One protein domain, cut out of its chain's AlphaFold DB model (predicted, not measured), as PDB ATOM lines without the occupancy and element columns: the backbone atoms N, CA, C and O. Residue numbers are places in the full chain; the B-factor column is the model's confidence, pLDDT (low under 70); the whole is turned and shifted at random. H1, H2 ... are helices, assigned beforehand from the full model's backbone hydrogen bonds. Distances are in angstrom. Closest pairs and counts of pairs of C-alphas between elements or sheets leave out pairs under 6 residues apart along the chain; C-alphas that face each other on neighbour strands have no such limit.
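What this domain is: This is residues 8 to 89 of the 187 residues of an uncharacterized protein of Paenibacillus bovis (UniProt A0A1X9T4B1). A small body of crossed helices has a splayed hairpin of H3 and H4, with short H1 packed on H3 and H2 packed on H4. Residues 79 to 89, mostly the end of H4, stick out as an arm, and loop residues 37 to 42 stick out separately. The printed part has 82 residues with four named helices, H1 to H4, and no named strand: all helix, compact, radius of gyration of the C-alphas 13.1 A, spans 40 by 36 by 23 A.

Where its parts are: H1, residues 8 to 14, begins at C-alpha 8 (-17.161, -35.168, 35.416) and is 10.0 A long. H2 is residues 18 to 30, 18.6 A; H3 is residues 46 to 59, 20.2 A. H4, residues 66 to 88, runs 32.7 A to C-alpha 88 (-16.269, -67.673, 43.378).

How they stand to each other: H1 and H2 touch only at the corner, and only just, with 3 pairs of C-alphas within 8 A, the closest Ala 11 and Ser 18 at 5.7 A. H1 touches H3, C-alphas of Val 10 and Leu 49 closest at 6.7 A. H2 touches H4, C-alphas of Met 28 and Val 70 closest at 6.2 A. The hairpin H3 and H4 touches at a steep tilt of 44 degrees, opposite ways, C-alphas of Tyr 58 and Ala 69 closest at 4.9 A. H1 and H4 are apart. In H1, H2, H3 and H4 every O i to N i+4 pair is within hydrogen-bond range.

The domain as a whole: The C-alphas of Ser 19 and Gln 89, the two farthest apart, are 40.4 A apart. The printed part has no cut. The link from H2 to H3 is long, 15 residues. The pLDDT is under 70 at residues 38, 40 to 42, 62 and 83 to 89.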
ATOM      1  N   LYS A   8     -17.644 -35.704  36.699       81.62
ATOM      2  CA  LYS A   8     -17.161 -35.168  35.416       81.62
ATOM      3  C   LYS A   8     -16.561 -36.252  34.519       81.62
ATOM      4  O   LYS A   8     -16.895 -36.316  33.347       81.62
ATOM      5  N   ILE A   9     -15.725 -37.124  35.083       83.94
ATOM      6  CA  ILE A   9     -15.047 -38.200  34.347       83.94
ATOM      7  C   ILE A   9     -16.061 -39.256  33.897       83.94
ATOM      8  O   ILE A   9     -15.970 -39.785  32.795       83.94
ATOM      9  N   VAL A  10     -17.042 -39.562  34.747       83.75
ATOM     10  CA  VAL A  10     -18.105 -40.518  34.416       83.75
ATOM     11  C   VAL A  10     -19.008 -39.971  33.309       83.75
ATOM     12  O   VAL A  10     -19.314 -40.703  32.372       83.75
ATOM     13  N   ALA A  11     -19.382 -38.690  33.376       85.50
ATOM     14  CA  ALA A  11     -20.176 -38.024  32.343       85.50
ATOM     15  C   ALA A  11     -19.452 -37.995  30.986       85.50
ATOM     16  O   ALA A  11     -20.060 -38.327  29.972       85.50
ATOM     17  N   ASP A  12     -18.156 -37.678  30.993       87.44
ATOM     18  CA  ASP A  12     -17.297 -37.659  29.806       87.44
ATOM     19  C   ASP A  12     -17.183 -39.050  29.161       87.44
ATOM     20  O   ASP A  12     -17.508 -39.238  27.993       87.44
ATOM     21  N   ARG A  13     -16.877 -40.085  29.956       85.56
ATOM     22  CA  ARG A  13     -16.780 -41.474  29.469       85.56
ATOM     23  C   ARG A  13     -18.088 -42.047  28.934       85.56
ATOM     24  O   ARG A  13     -18.067 -42.998  28.152       85.56
ATOM     25  N   LEU A  14     -19.217 -41.552  29.425       84.12
ATOM     26  CA  LEU A  14     -20.541 -41.970  28.983       84.12
ATOM     27  C   LEU A  14     -21.073 -41.103  27.849       84.12
ATOM     28  O   LEU A  14     -22.118 -41.460  27.306       84.12
ATOM     29  N   ASP A  15     -20.384 -40.023  27.479       87.88
ATOM     30  CA  ASP A  15     -20.836 -39.038  26.497       87.88
ATOM     31  C   ASP A  15     -22.268 -38.560  26.818       87.88
ATOM     32  O   ASP A  15     -23.208 -38.716  26.039       87.88
ATOM     33  N   ILE A  16     -22.473 -38.109  28.062       88.25
ATOM     34  CA  ILE A  16     -23.752 -37.574  28.549       88.25
ATOM     35  C   ILE A  16     -23.541 -36.279  29.327       88.25
ATOM     36  O   ILE A  16     -22.485 -36.030  29.909       88.25
ATOM     37  N   SER A  17     -24.591 -35.462  29.411       87.88
ATOM     38  CA  SER A  17     -24.543 -34.259  30.238       87.88
ATOM     39  C   SER A  17     -24.451 -34.607  31.731       87.88
ATOM     40  O   SER A  17     -25.044 -35.580  32.209       87.88
ATOM     41  N   SER A  18     -23.770 -33.757  32.506       85.25
ATOM     42  CA  SER A  18     -23.720 -33.894  33.972       85.25
ATOM     43  C   SER A  18     -25.113 -33.834  34.618       85.25
ATOM     44  O   SER A  18     -25.336 -34.458  35.654       85.25
ATOM     45  N   SER A  19     -26.064 -33.117  34.012       87.38
ATOM     46  CA  SER A  19     -27.459 -33.055  34.466       87.38
ATOM     47  C   SER A  19     -28.179 -34.390  34.264       87.38
ATOM     48  O   SER A  19     -28.879 -34.858  35.160       87.38
ATOM     49  N   THR A  20     -27.950 -35.041  33.121       86.56
ATOM     50  CA  THR A  20     -28.472 -36.382  32.824       86.56
ATOM     51  C   THR A  20     -27.897 -37.413  33.790       86.56
ATOM     52  O   THR A  20     -28.655 -38.199  34.351       86.56
ATOM     53  N   LEU A  21     -26.589 -37.359  34.060       87.44
ATOM     54  CA  LEU A  21     -25.941 -38.260  35.016       87.44
ATOM     55  C   LEU A  21     -26.536 -38.121  36.426       87.44
ATOM     56  O   LEU A  21     -26.847 -39.124  37.056       87.44
ATOM     57  N   LYS A  22     -26.760 -36.891  36.909       87.38
ATOM     58  CA  LYS A  22     -27.423 -36.658  38.207       87.38
ATOM     59  C   LYS A  22     -28.829 -37.253  38.255       87.38
ATOM     60  O   LYS A  22     -29.196 -37.857  39.259       87.38
ATOM     61  N   ARG A  23     -29.596 -37.116  37.169       88.94
ATOM     62  CA  ARG A  23     -30.928 -37.721  37.055       88.94
ATOM     63  C   ARG A  23     -30.859 -39.248  37.090       88.94
ATOM     64  O   ARG A  23     -31.679 -39.870  37.750       88.94
ATOM     65  N   TRP A  24     -29.882 -39.848  36.412       89.06
ATOM     66  CA  TRP A  24     -29.680 -41.298  36.425       89.06
ATOM     67  C   TRP A  24     -29.306 -41.807  37.814       89.06
ATOM     68  O   TRP A  24     -29.851 -42.813  38.242       89.06
ATOM     69  N   ILE A  25     -28.436 -41.091  38.533       87.62
ATOM     70  CA  ILE A  25     -28.070 -41.423  39.916       87.62
ATOM     71  C   ILE A  25     -29.313 -41.438  40.810       87.62
ATOM     72  O   ILE A  25     -29.527 -42.419  41.509       87.62
ATOM     73  N   ALA A  26     -30.153 -40.399  40.752       88.44
ATOM     74  CA  ALA A  26     -31.375 -40.335  41.556       88.44
ATOM     75  C   ALA A  26     -32.333 -41.504  41.256       88.44
ATOM     76  O   ALA A  26     -32.816 -42.151  42.178       88.44
ATOM     77  N   LEU A  27     -32.543 -41.821  39.974       88.31
ATOM     78  CA  LEU A  27     -33.387 -42.950  39.563       88.31
ATOM     79  C   LEU A  27     -32.802 -44.307  39.970       88.31
ATOM     80  O   LEU A  27     -33.544 -45.235  40.268       88.31
ATOM     81  N   MET A  28     -31.477 -44.443  39.965       87.50
ATOM     82  CA  MET A  28     -30.808 -45.660  40.424       87.50
ATOM     83  C   MET A  28     -30.958 -45.840  41.935       87.50
ATOM     84  O   MET A  28     -31.242 -46.951  42.365       87.50
ATOM     85  N   GLU A  29     -30.826 -44.768  42.724       87.88
ATOM     86  CA  GLU A  29     -31.081 -44.798  44.174       87.88
ATOM     87  C   GLU A  29     -32.539 -45.181  44.471       87.88
ATOM     88  O   GLU A  29     -32.791 -46.023  45.329       87.88
ATOM     89  N   GLU A  30     -33.494 -44.631  43.718       86.62
ATOM     90  CA  GLU A  30     -34.917 -44.976  43.826       86.62
ATOM     91  C   GLU A  30     -35.199 -46.438  43.443       86.62
ATOM     92  O   GLU A  30     -36.006 -47.108  44.084       86.62
ATOM     93  N   ALA A  31     -34.481 -46.967  42.451       83.38
ATOM     94  CA  ALA A  31     -34.539 -48.374  42.060       83.38
ATOM     95  C   ALA A  31     -33.807 -49.322  43.037       83.38
ATOM     96  O   ALA A  31     -33.767 -50.528  42.793       83.38
ATOM     97  N   GLY A  32     -33.225 -48.803  44.125       82.88
ATOM     98  CA  GLY A  32     -32.561 -49.590  45.167       82.88
ATOM     99  C   GLY A  32     -31.061 -49.820  44.960       82.88
ATOM    100  O   GLY A  32     -30.472 -50.641  45.657       82.88
ATOM    101  N   TYR A  33     -30.414 -49.113  44.028       84.75
ATOM    102  CA  TYR A  33     -28.964 -49.196  43.836       84.75
ATOM    103  C   TYR A  33     -28.216 -48.396  44.909       84.75
ATOM    104  O   TYR A  33     -28.400 -47.185  45.046       84.75
ATOM    105  N   VAL A  34     -27.319 -49.061  45.637       81.69
ATOM    106  CA  VAL A  34     -26.538 -48.444  46.717       81.69
ATOM    107  C   VAL A  34     -25.168 -48.013  46.198       81.69
ATOM    108  O   VAL A  34     -24.305 -48.837  45.898       81.69
ATOM    109  N   PHE A  35     -24.945 -46.701  46.116       82.50
ATOM    110  CA  PHE A  35     -23.637 -46.145  45.771       82.50
ATOM    111  C   PHE A  35     -22.671 -46.197  46.958       82.50
ATOM    112  O   PHE A  35     -23.056 -46.028  48.114       82.50
ATOM    113  N   TYR A  36     -21.377 -46.356  46.671       78.94
ATOM    114  CA  TYR A  36     -20.348 -46.358  47.707       78.94
ATOM    115  C   TYR A  36     -20.128 -44.946  48.281       78.94
ATOM    116  O   TYR A  36     -19.585 -44.047  47.628       78.94
ATOM    117  N   SER A  37     -20.528 -44.748  49.538       79.12
ATOM    118  CA  SER A  37     -20.368 -43.489  50.274       79.12
ATOM    119  C   SER A  37     -19.689 -43.723  51.631       79.12
ATOM    120  O   SER A  37     -20.364 -43.758  52.657       79.12
ATOM    121  N   PRO A  38     -18.350 -43.853  51.691       67.12
ATOM    122  CA  PRO A  38     -17.615 -44.101  52.941       67.12
ATOM    123  C   PRO A  38     -17.532 -42.859  53.859       67.12
ATOM    124  O   PRO A  38     -16.573 -42.689  54.601       67.12
ATOM    125  N   GLY A  39     -18.481 -41.931  53.757       70.00
ATOM    126  CA  GLY A  39     -18.474 -40.638  54.431       70.00
ATOM    127  C   GLY A  39     -19.634 -39.775  53.937       70.00
ATOM    128  O   GLY A  39     -20.759 -40.248  53.853       70.00
ATOM    129  N   SER A  40     -19.357 -38.522  53.565       65.00
ATOM    130  CA  SER A  40     -20.379 -37.545  53.135       65.00
ATOM    131  C   SER A  40     -20.454 -37.329  51.613       65.00
ATOM    132  O   SER A  40     -21.444 -36.817  51.096       65.00
ATOM    133  N   VAL A  41     -19.426 -37.749  50.867       67.31
ATOM    134  CA  VAL A  41     -19.350 -37.539  49.414       67.31
ATOM    135  C   VAL A  41     -19.524 -38.867  48.691       67.31
ATOM    136  O   VAL A  41     -18.768 -39.812  48.924       67.31
ATOM    137  N   ARG A  42     -20.508 -38.921  47.785       69.69
ATOM    138  CA  ARG A  42     -20.742 -40.064  46.895       69.69
ATOM    139  C   ARG A  42     -19.511 -40.281  46.018       69.69
ATOM    140  O   ARG A  42     -19.089 -39.364  45.309       69.69
ATOM    141  N   LYS A  43     -18.932 -41.479  46.073       78.75
ATOM    142  CA  LYS A  43     -17.801 -41.869  45.231       78.75
ATOM    143  C   LYS A  43     -18.297 -42.868  44.199       78.75
ATOM    144  O   LYS A  43     -18.779 -43.933  44.557       78.75
ATOM    145  N   LEU A  44     -18.160 -42.510  42.925       80.44
ATOM    146  CA  LEU A  44     -18.492 -43.410  41.829       80.44
ATOM    147  C   LEU A  44     -17.321 -44.357  41.605       80.44
ATOM    148  O   LEU A  44     -16.174 -43.929  41.471       80.44
ATOM    149  N   LEU A  45     -17.601 -45.645  41.579       81.19
ATOM    150  CA  LEU A  45     -16.638 -46.689  41.289       81.19
ATOM    151  C   LEU A  45     -16.705 -47.073  39.811       81.19
ATOM    152  O   LEU A  45     -17.640 -46.757  39.077       81.19
ATOM    153  N   GLU A  46     -15.699 -47.816  39.365       78.88
ATOM    154  CA  GLU A  46     -15.659 -48.331  37.995       78.88
ATOM    155  C   GLU A  46     -16.789 -49.339  37.716       78.88
ATOM    156  O   GLU A  46     -17.294 -49.433  36.594       78.88
ATOM    157  N   LYS A  47     -17.256 -50.030  38.765       82.31
ATOM    158  CA  LYS A  47     -18.445 -50.890  38.719       82.31
ATOM    159  C   LYS A  47     -19.694 -50.094  38.323       82.31
ATOM    160  O   LYS A  47     -20.391 -50.497  37.394       82.31
ATOM    161  N   ASP A  48     -19.898 -48.917  38.918       84.38
ATOM    162  CA  ASP A  48     -21.046 -48.045  38.624       84.38
ATOM    163  C   ASP A  48     -21.052 -47.604  37.156       84.38
ATOM    164  O   ASP A  48     -22.090 -47.577  36.498       84.38
ATOM    165  N   LEU A  49     -19.869 -47.327  36.593       84.94
ATOM    166  CA  LEU A  49     -19.717 -46.954  35.185       84.94
ATOM    167  C   LEU A  49     -20.221 -48.052  34.238       84.94
ATOM    168  O   LEU A  49     -20.805 -47.762  33.192       84.94
ATOM    169  N   THR A  50     -20.037 -49.317  34.615       86.69
ATOM    170  CA  THR A  50     -20.538 -50.465  33.850       86.69
ATOM    171  C   THR A  50     -22.065 -50.513  33.863       86.69
ATOM    172  O   THR A  50     -22.680 -50.740  32.818       86.69
ATOM    173  N   VAL A  51     -22.686 -50.211  35.007       87.00
ATOM    174  CA  VAL A  51     -24.147 -50.133  35.133       87.00
ATOM    175  C   VAL A  51     -24.698 -48.978  34.298       87.00
ATOM    176  O   VAL A  51     -25.615 -49.178  33.502       87.00
ATOM    177  N   PHE A  52     -24.079 -47.794  34.348       89.12
ATOM    178  CA  PHE A  52     -24.496 -46.661  33.517       89.12
ATOM    179  C   PHE A  52     -24.380 -46.931  32.010       89.12
ATOM    180  O   PHE A  52     -25.245 -46.505  31.240       89.12
ATOM    181  N   LYS A  53     -23.361 -47.677  31.560       88.69
ATOM    182  CA  LYS A  53     -23.270 -48.120  30.156       88.69
ATOM    183  C   LYS A  53     -24.466 -48.984  29.762       88.69
ATOM    184  O   LYS A  53     -24.993 -48.833  28.659       88.69
ATOM    185  N   LYS A  54     -24.929 -49.861  30.658       87.88
ATOM    186  CA  LYS A  54     -26.130 -50.674  30.429       87.88
ATOM    187  C   LYS A  54     -27.393 -49.823  30.386       87.88
ATOM    188  O   LYS A  54     -28.181 -50.003  29.460       87.88
ATOM    189  N   VAL A  55     -27.544 -48.846  31.284       87.62
ATOM    190  CA  VAL A  55     -28.649 -47.869  31.229       87.62
ATOM    191  C   VAL A  55     -28.682 -47.169  29.869       87.62
ATOM    192  O   VAL A  55     -29.730 -47.140  29.224       87.62
ATOM    193  N   LYS A  56     -27.530 -46.695  29.370       87.62
ATOM    194  CA  LYS A  56     -27.419 -46.071  28.039       87.62
ATOM    195  C   LYS A  56     -27.866 -47.019  26.920       87.62
ATOM    196  O   LYS A  56     -28.621 -46.608  26.044       87.62
ATOM    197  N   MET A  57     -27.463 -48.293  26.965       86.12
ATOM    198  CA  MET A  57     -27.897 -49.294  25.979       86.12
ATOM    199  C   MET A  57     -29.407 -49.564  26.019       86.12
ATOM    200  O   MET A  57     -30.022 -49.740  24.969       86.12
ATOM    201  N   TYR A  58     -30.016 -49.624  27.204       85.19
ATOM    202  CA  TYR A  58     -31.456 -49.863  27.330       85.19
ATOM    203  C   TYR A  58     -32.286 -48.635  26.950       85.19
ATOM    204  O   TYR A  58     -33.325 -48.793  26.315       85.19
ATOM    205  N   SER A  59     -31.804 -47.430  27.262       82.19
ATOM    206  CA  SER A  59     -32.449 -46.165  26.888       82.19
ATOM    207  C   SER A  59     -32.430 -45.900  25.379       82.19
ATOM    208  O   SER A  59     -33.224 -45.097  24.906       82.19
ATOM    209  N   GLY A  60     -31.540 -46.549  24.621       79.62
ATOM    210  CA  GLY A  60     -31.513 -46.467  23.157       79.62
ATOM    211  C   GLY A  60     -32.574 -47.325  22.458       79.62
ATOM    212  O   GLY A  60     -32.660 -47.304  21.232       79.62
ATOM    213  N   LYS A  61     -33.367 -48.109  23.201       82.12
ATOM    214  CA  LYS A  61     -34.419 -48.958  22.625       82.12
ATOM    215  C   LYS A  61     -35.720 -48.160  22.480       82.12
ATOM    216  O   LYS A  61     -36.132 -47.524  23.447       82.12
ATOM    217  N   PRO A  62     -36.428 -48.261  21.339       68.50
ATOM    218  CA  PRO A  62     -37.584 -47.409  21.036       68.50
ATOM    219  C   PRO A  62     -38.794 -47.607  21.968       68.50
ATOM    220  O   PRO A  62     -39.666 -46.751  22.009       68.50
ATOM    221  N   ASN A  63     -38.825 -48.690  22.757       76.06
ATOM    222  CA  ASN A  63     -39.935 -49.037  23.656       76.06
ATOM    223  C   ASN A  63     -39.502 -49.129  25.131       76.06
ATOM    224  O   ASN A  63     -40.034 -49.946  25.883       76.06
ATOM    225  N   CYS A  64     -38.474 -48.390  25.548       77.38
ATOM    226  CA  CYS A  64     -38.032 -48.378  26.942       77.38
ATOM    227  C   CYS A  64     -37.918 -46.945  27.449       77.38
ATOM    228  O   CYS A  64     -37.144 -46.148  26.923       77.38
ATOM    229  N   THR A  65     -38.672 -46.632  28.503       86.94
ATOM    230  CA  THR A  65     -38.483 -45.379  29.237       86.94
ATOM    231  C   THR A  65     -37.170 -45.426  30.013       86.94
ATOM    232  O   THR A  65     -36.626 -46.497  30.299       86.94
ATOM    233  N   LEU A  66     -36.650 -44.252  30.371       83.75
ATOM    234  CA  LEU A  66     -35.413 -44.152  31.140       83.75
ATOM    235  C   LEU A  66     -35.509 -44.896  32.485       83.75
ATOM    236  O   LEU A  66     -34.571 -45.587  32.864       83.75
ATOM    237  N   GLU A  67     -36.650 -44.813  33.165       86.06
ATOM    238  CA  GLU A  67     -36.912 -45.532  34.421       86.06
ATOM    239  C   GLU A  67     -36.852 -47.051  34.226       86.06
ATOM    240  O   GLU A  67     -36.147 -47.750  34.951       86.06
ATOM    241  N   GLN A  68     -37.500 -47.576  33.180       86.56
ATOM    242  CA  GLN A  68     -37.436 -49.003  32.858       86.56
ATOM    243  C   GLN A  68     -36.022 -49.452  32.473       86.56
ATOM    244  O   GLN A  68     -35.616 -50.571  32.789       86.56
ATOM    245  N   ALA A  69     -35.269 -48.596  31.782       87.44
ATOM    246  CA  ALA A  69     -33.874 -48.846  31.443       87.44
ATOM    247  C   ALA A  69     -32.988 -48.921  32.697       87.44
ATOM    248  O   ALA A  69     -32.116 -49.787  32.769       87.44
ATOM    249  N   VAL A  70     -33.239 -48.054  33.684       87.88
ATOM    250  CA  VAL A  70     -32.556 -48.055  34.983       87.88
ATOM    251  C   VAL A  70     -32.882 -49.321  35.770       87.88
ATOM    252  O   VAL A  70     -31.958 -50.037  36.149       87.88
ATOM    253  N   ILE A  71     -34.163 -49.666  35.925       87.31
ATOM    254  CA  ILE A  71     -34.596 -50.875  36.645       87.31
ATOM    255  C   ILE A  71     -33.955 -52.131  36.037       87.31
ATOM    256  O   ILE A  71     -33.388 -52.953  36.753       87.31
ATOM    257  N   LYS A  72     -33.956 -52.257  34.702       87.06
ATOM    258  CA  LYS A  72     -33.321 -53.390  34.006       87.06
ATOM    259  C   LYS A  72     -31.806 -53.440  34.196       87.06
ATOM    260  O   LYS A  72     -31.237 -54.527  34.236       87.06
ATOM    261  N   ALA A  73     -31.139 -52.290  34.272       87.00
ATOM    262  CA  ALA A  73     -29.699 -52.239  34.498       87.00
ATOM    263  C   ALA A  73     -29.326 -52.643  35.932       87.00
ATOM    264  O   ALA A  73     -28.323 -53.334  36.113       87.00
ATOM    265  N   VAL A  74     -30.134 -52.253  36.923       86.44
ATOM    266  CA  VAL A  74     -29.956 -52.643  38.332       86.44
ATOM    267  C   VAL A  74     -30.228 -54.139  38.524       86.44
ATOM    268  O   VAL A  74     -29.390 -54.834  39.088       86.44
ATOM    269  N   ASP A  75     -31.319 -54.668  37.959       86.56
ATOM    270  CA  ASP A  75     -31.623 -56.111  37.964       86.56
ATOM    271  C   ASP A  75     -30.499 -56.940  37.318       86.56
ATOM    272  O   ASP A  75     -30.064 -57.958  37.857       86.56
ATOM    273  N   TRP A  76     -29.959 -56.467  36.189       87.69
ATOM    274  CA  TRP A  76     -28.803 -57.097  35.555       87.69
ATOM    275  C   TRP A  76     -27.568 -57.082  36.464       87.69
ATOM    276  O   TRP A  76     -26.847 -58.077  36.518       87.69
ATOM    277  N   PHE A  77     -27.317 -55.981  37.175       84.38
ATOM    278  CA  PHE A  77     -26.178 -55.872  38.083       84.38
ATOM    279  C   PHE A  77     -26.287 -56.845  39.264       84.38
ATOM    280  O   PHE A  77     -25.310 -57.530  39.557       84.38
ATOM    281  N   HIS A  78     -27.466 -56.976  39.880       81.88
ATOM    282  CA  HIS A  78     -27.694 -57.950  40.954       81.88
ATOM    283  C   HIS A  78     -27.463 -59.385  40.471       81.88
ATOM    284  O   HIS A  78     -26.673 -60.103  41.076       81.88
ATOM    285  N   LYS A  79     -28.003 -59.753  39.302       82.44
ATOM    286  CA  LYS A  79     -27.763 -61.072  38.689       82.44
ATOM    287  C   LYS A  79     -26.292 -61.344  38.389       82.44
ATOM    288  O   LYS A  79     -25.839 -62.482  38.471       82.44
ATOM    289  N   GLN A  80     -25.535 -60.323  37.986       79.69
ATOM    290  CA  GLN A  80     -24.095 -60.468  37.770       79.69
ATOM    291  C   GLN A  80     -23.337 -60.657  39.081       79.69
ATOM    292  O   GLN A  80     -22.397 -61.447  39.095       79.69
ATOM    293  N   ASN A  81     -23.731 -59.964  40.152       73.81
ATOM    294  CA  ASN A  81     -23.109 -60.119  41.464       73.81
ATOM    295  C   ASN A  81     -23.385 -61.515  42.040       73.81
ATOM    296  O   ASN A  81     -22.437 -62.208  42.392       73.81
ATOM    297  N   GLU A  82     -24.638 -61.976  41.985       70.56
ATOM    298  CA  GLU A  82     -25.031 -63.332  42.394       70.56
ATOM    299  C   GLU A  82     -24.273 -64.409  41.605       70.56
ATOM    300  O   GLU A  82     -23.774 -65.376  42.175       70.56
ATOM    301  N   ASN A  83     -24.126 -64.234  40.288       63.09
ATOM    302  CA  ASN A  83     -23.380 -65.179  39.458       63.09
ATOM    303  C   ASN A  83     -21.863 -65.125  39.722       63.09
ATOM    304  O   ASN A  83     -21.187 -66.146  39.613       63.09
ATOM    305  N   GLN A  84     -21.313 -63.959  40.086       58.88
ATOM    306  CA  GLN A  84     -19.915 -63.837  40.507       58.88
ATOM    307  C   GLN A  84     -19.670 -64.527  41.847       58.88
ATOM    308  O   GLN A  84     -18.691 -65.260  41.964       58.88
ATOM    309  N   GLU A  85     -20.565 -64.359  42.817       57.38
ATOM    310  CA  GLU A  85     -20.497 -65.019  44.125       57.38
ATOM    311  C   GLU A  85     -20.661 -66.540  43.992       57.38
ATOM    312  O   GLU A  85     -19.861 -67.291  44.551       57.38
ATOM    313  N   ALA A  86     -21.583 -67.003  43.141       56.56
ATOM    314  CA  ALA A  86     -21.740 -68.421  42.818       56.56
ATOM    315  C   ALA A  86     -20.509 -69.008  42.099       56.56
ATOM    316  O   ALA A  86     -20.102 -70.134  42.378       56.56
ATOM    317  N   SER A  87     -19.875 -68.245  41.200       52.00
ATOM    318  CA  SER A  87     -18.649 -68.677  40.512       52.00
ATOM    319  C   SER A  87     -17.396 -68.622  41.395       52.00
ATOM    320  O   SER A  87     -16.471 -69.396  41.176       52.00
ATOM    321  N   ALA A  88     -17.366 -67.758  42.415       49.88
ATOM    322  CA  ALA A  88     -16.269 -67.673  43.378       49.88
ATOM    323  C   ALA A  88     -16.317 -68.788  44.440       49.88
ATOM    324  O   ALA A  88     -15.298 -69.081  45.061       49.88
ATOM    325  N   GLN A  89     -17.474 -69.434  44.628       47.44
ATOM    326  CA  GLN A  89     -17.623 -70.633  45.461       47.44
ATOM    327  C   GLN A  89     -17.393 -71.949  44.697       47.44
ATOM    328  O   GLN A  89     -17.389 -73.016  45.311       47.44
TER     329      GLN A  89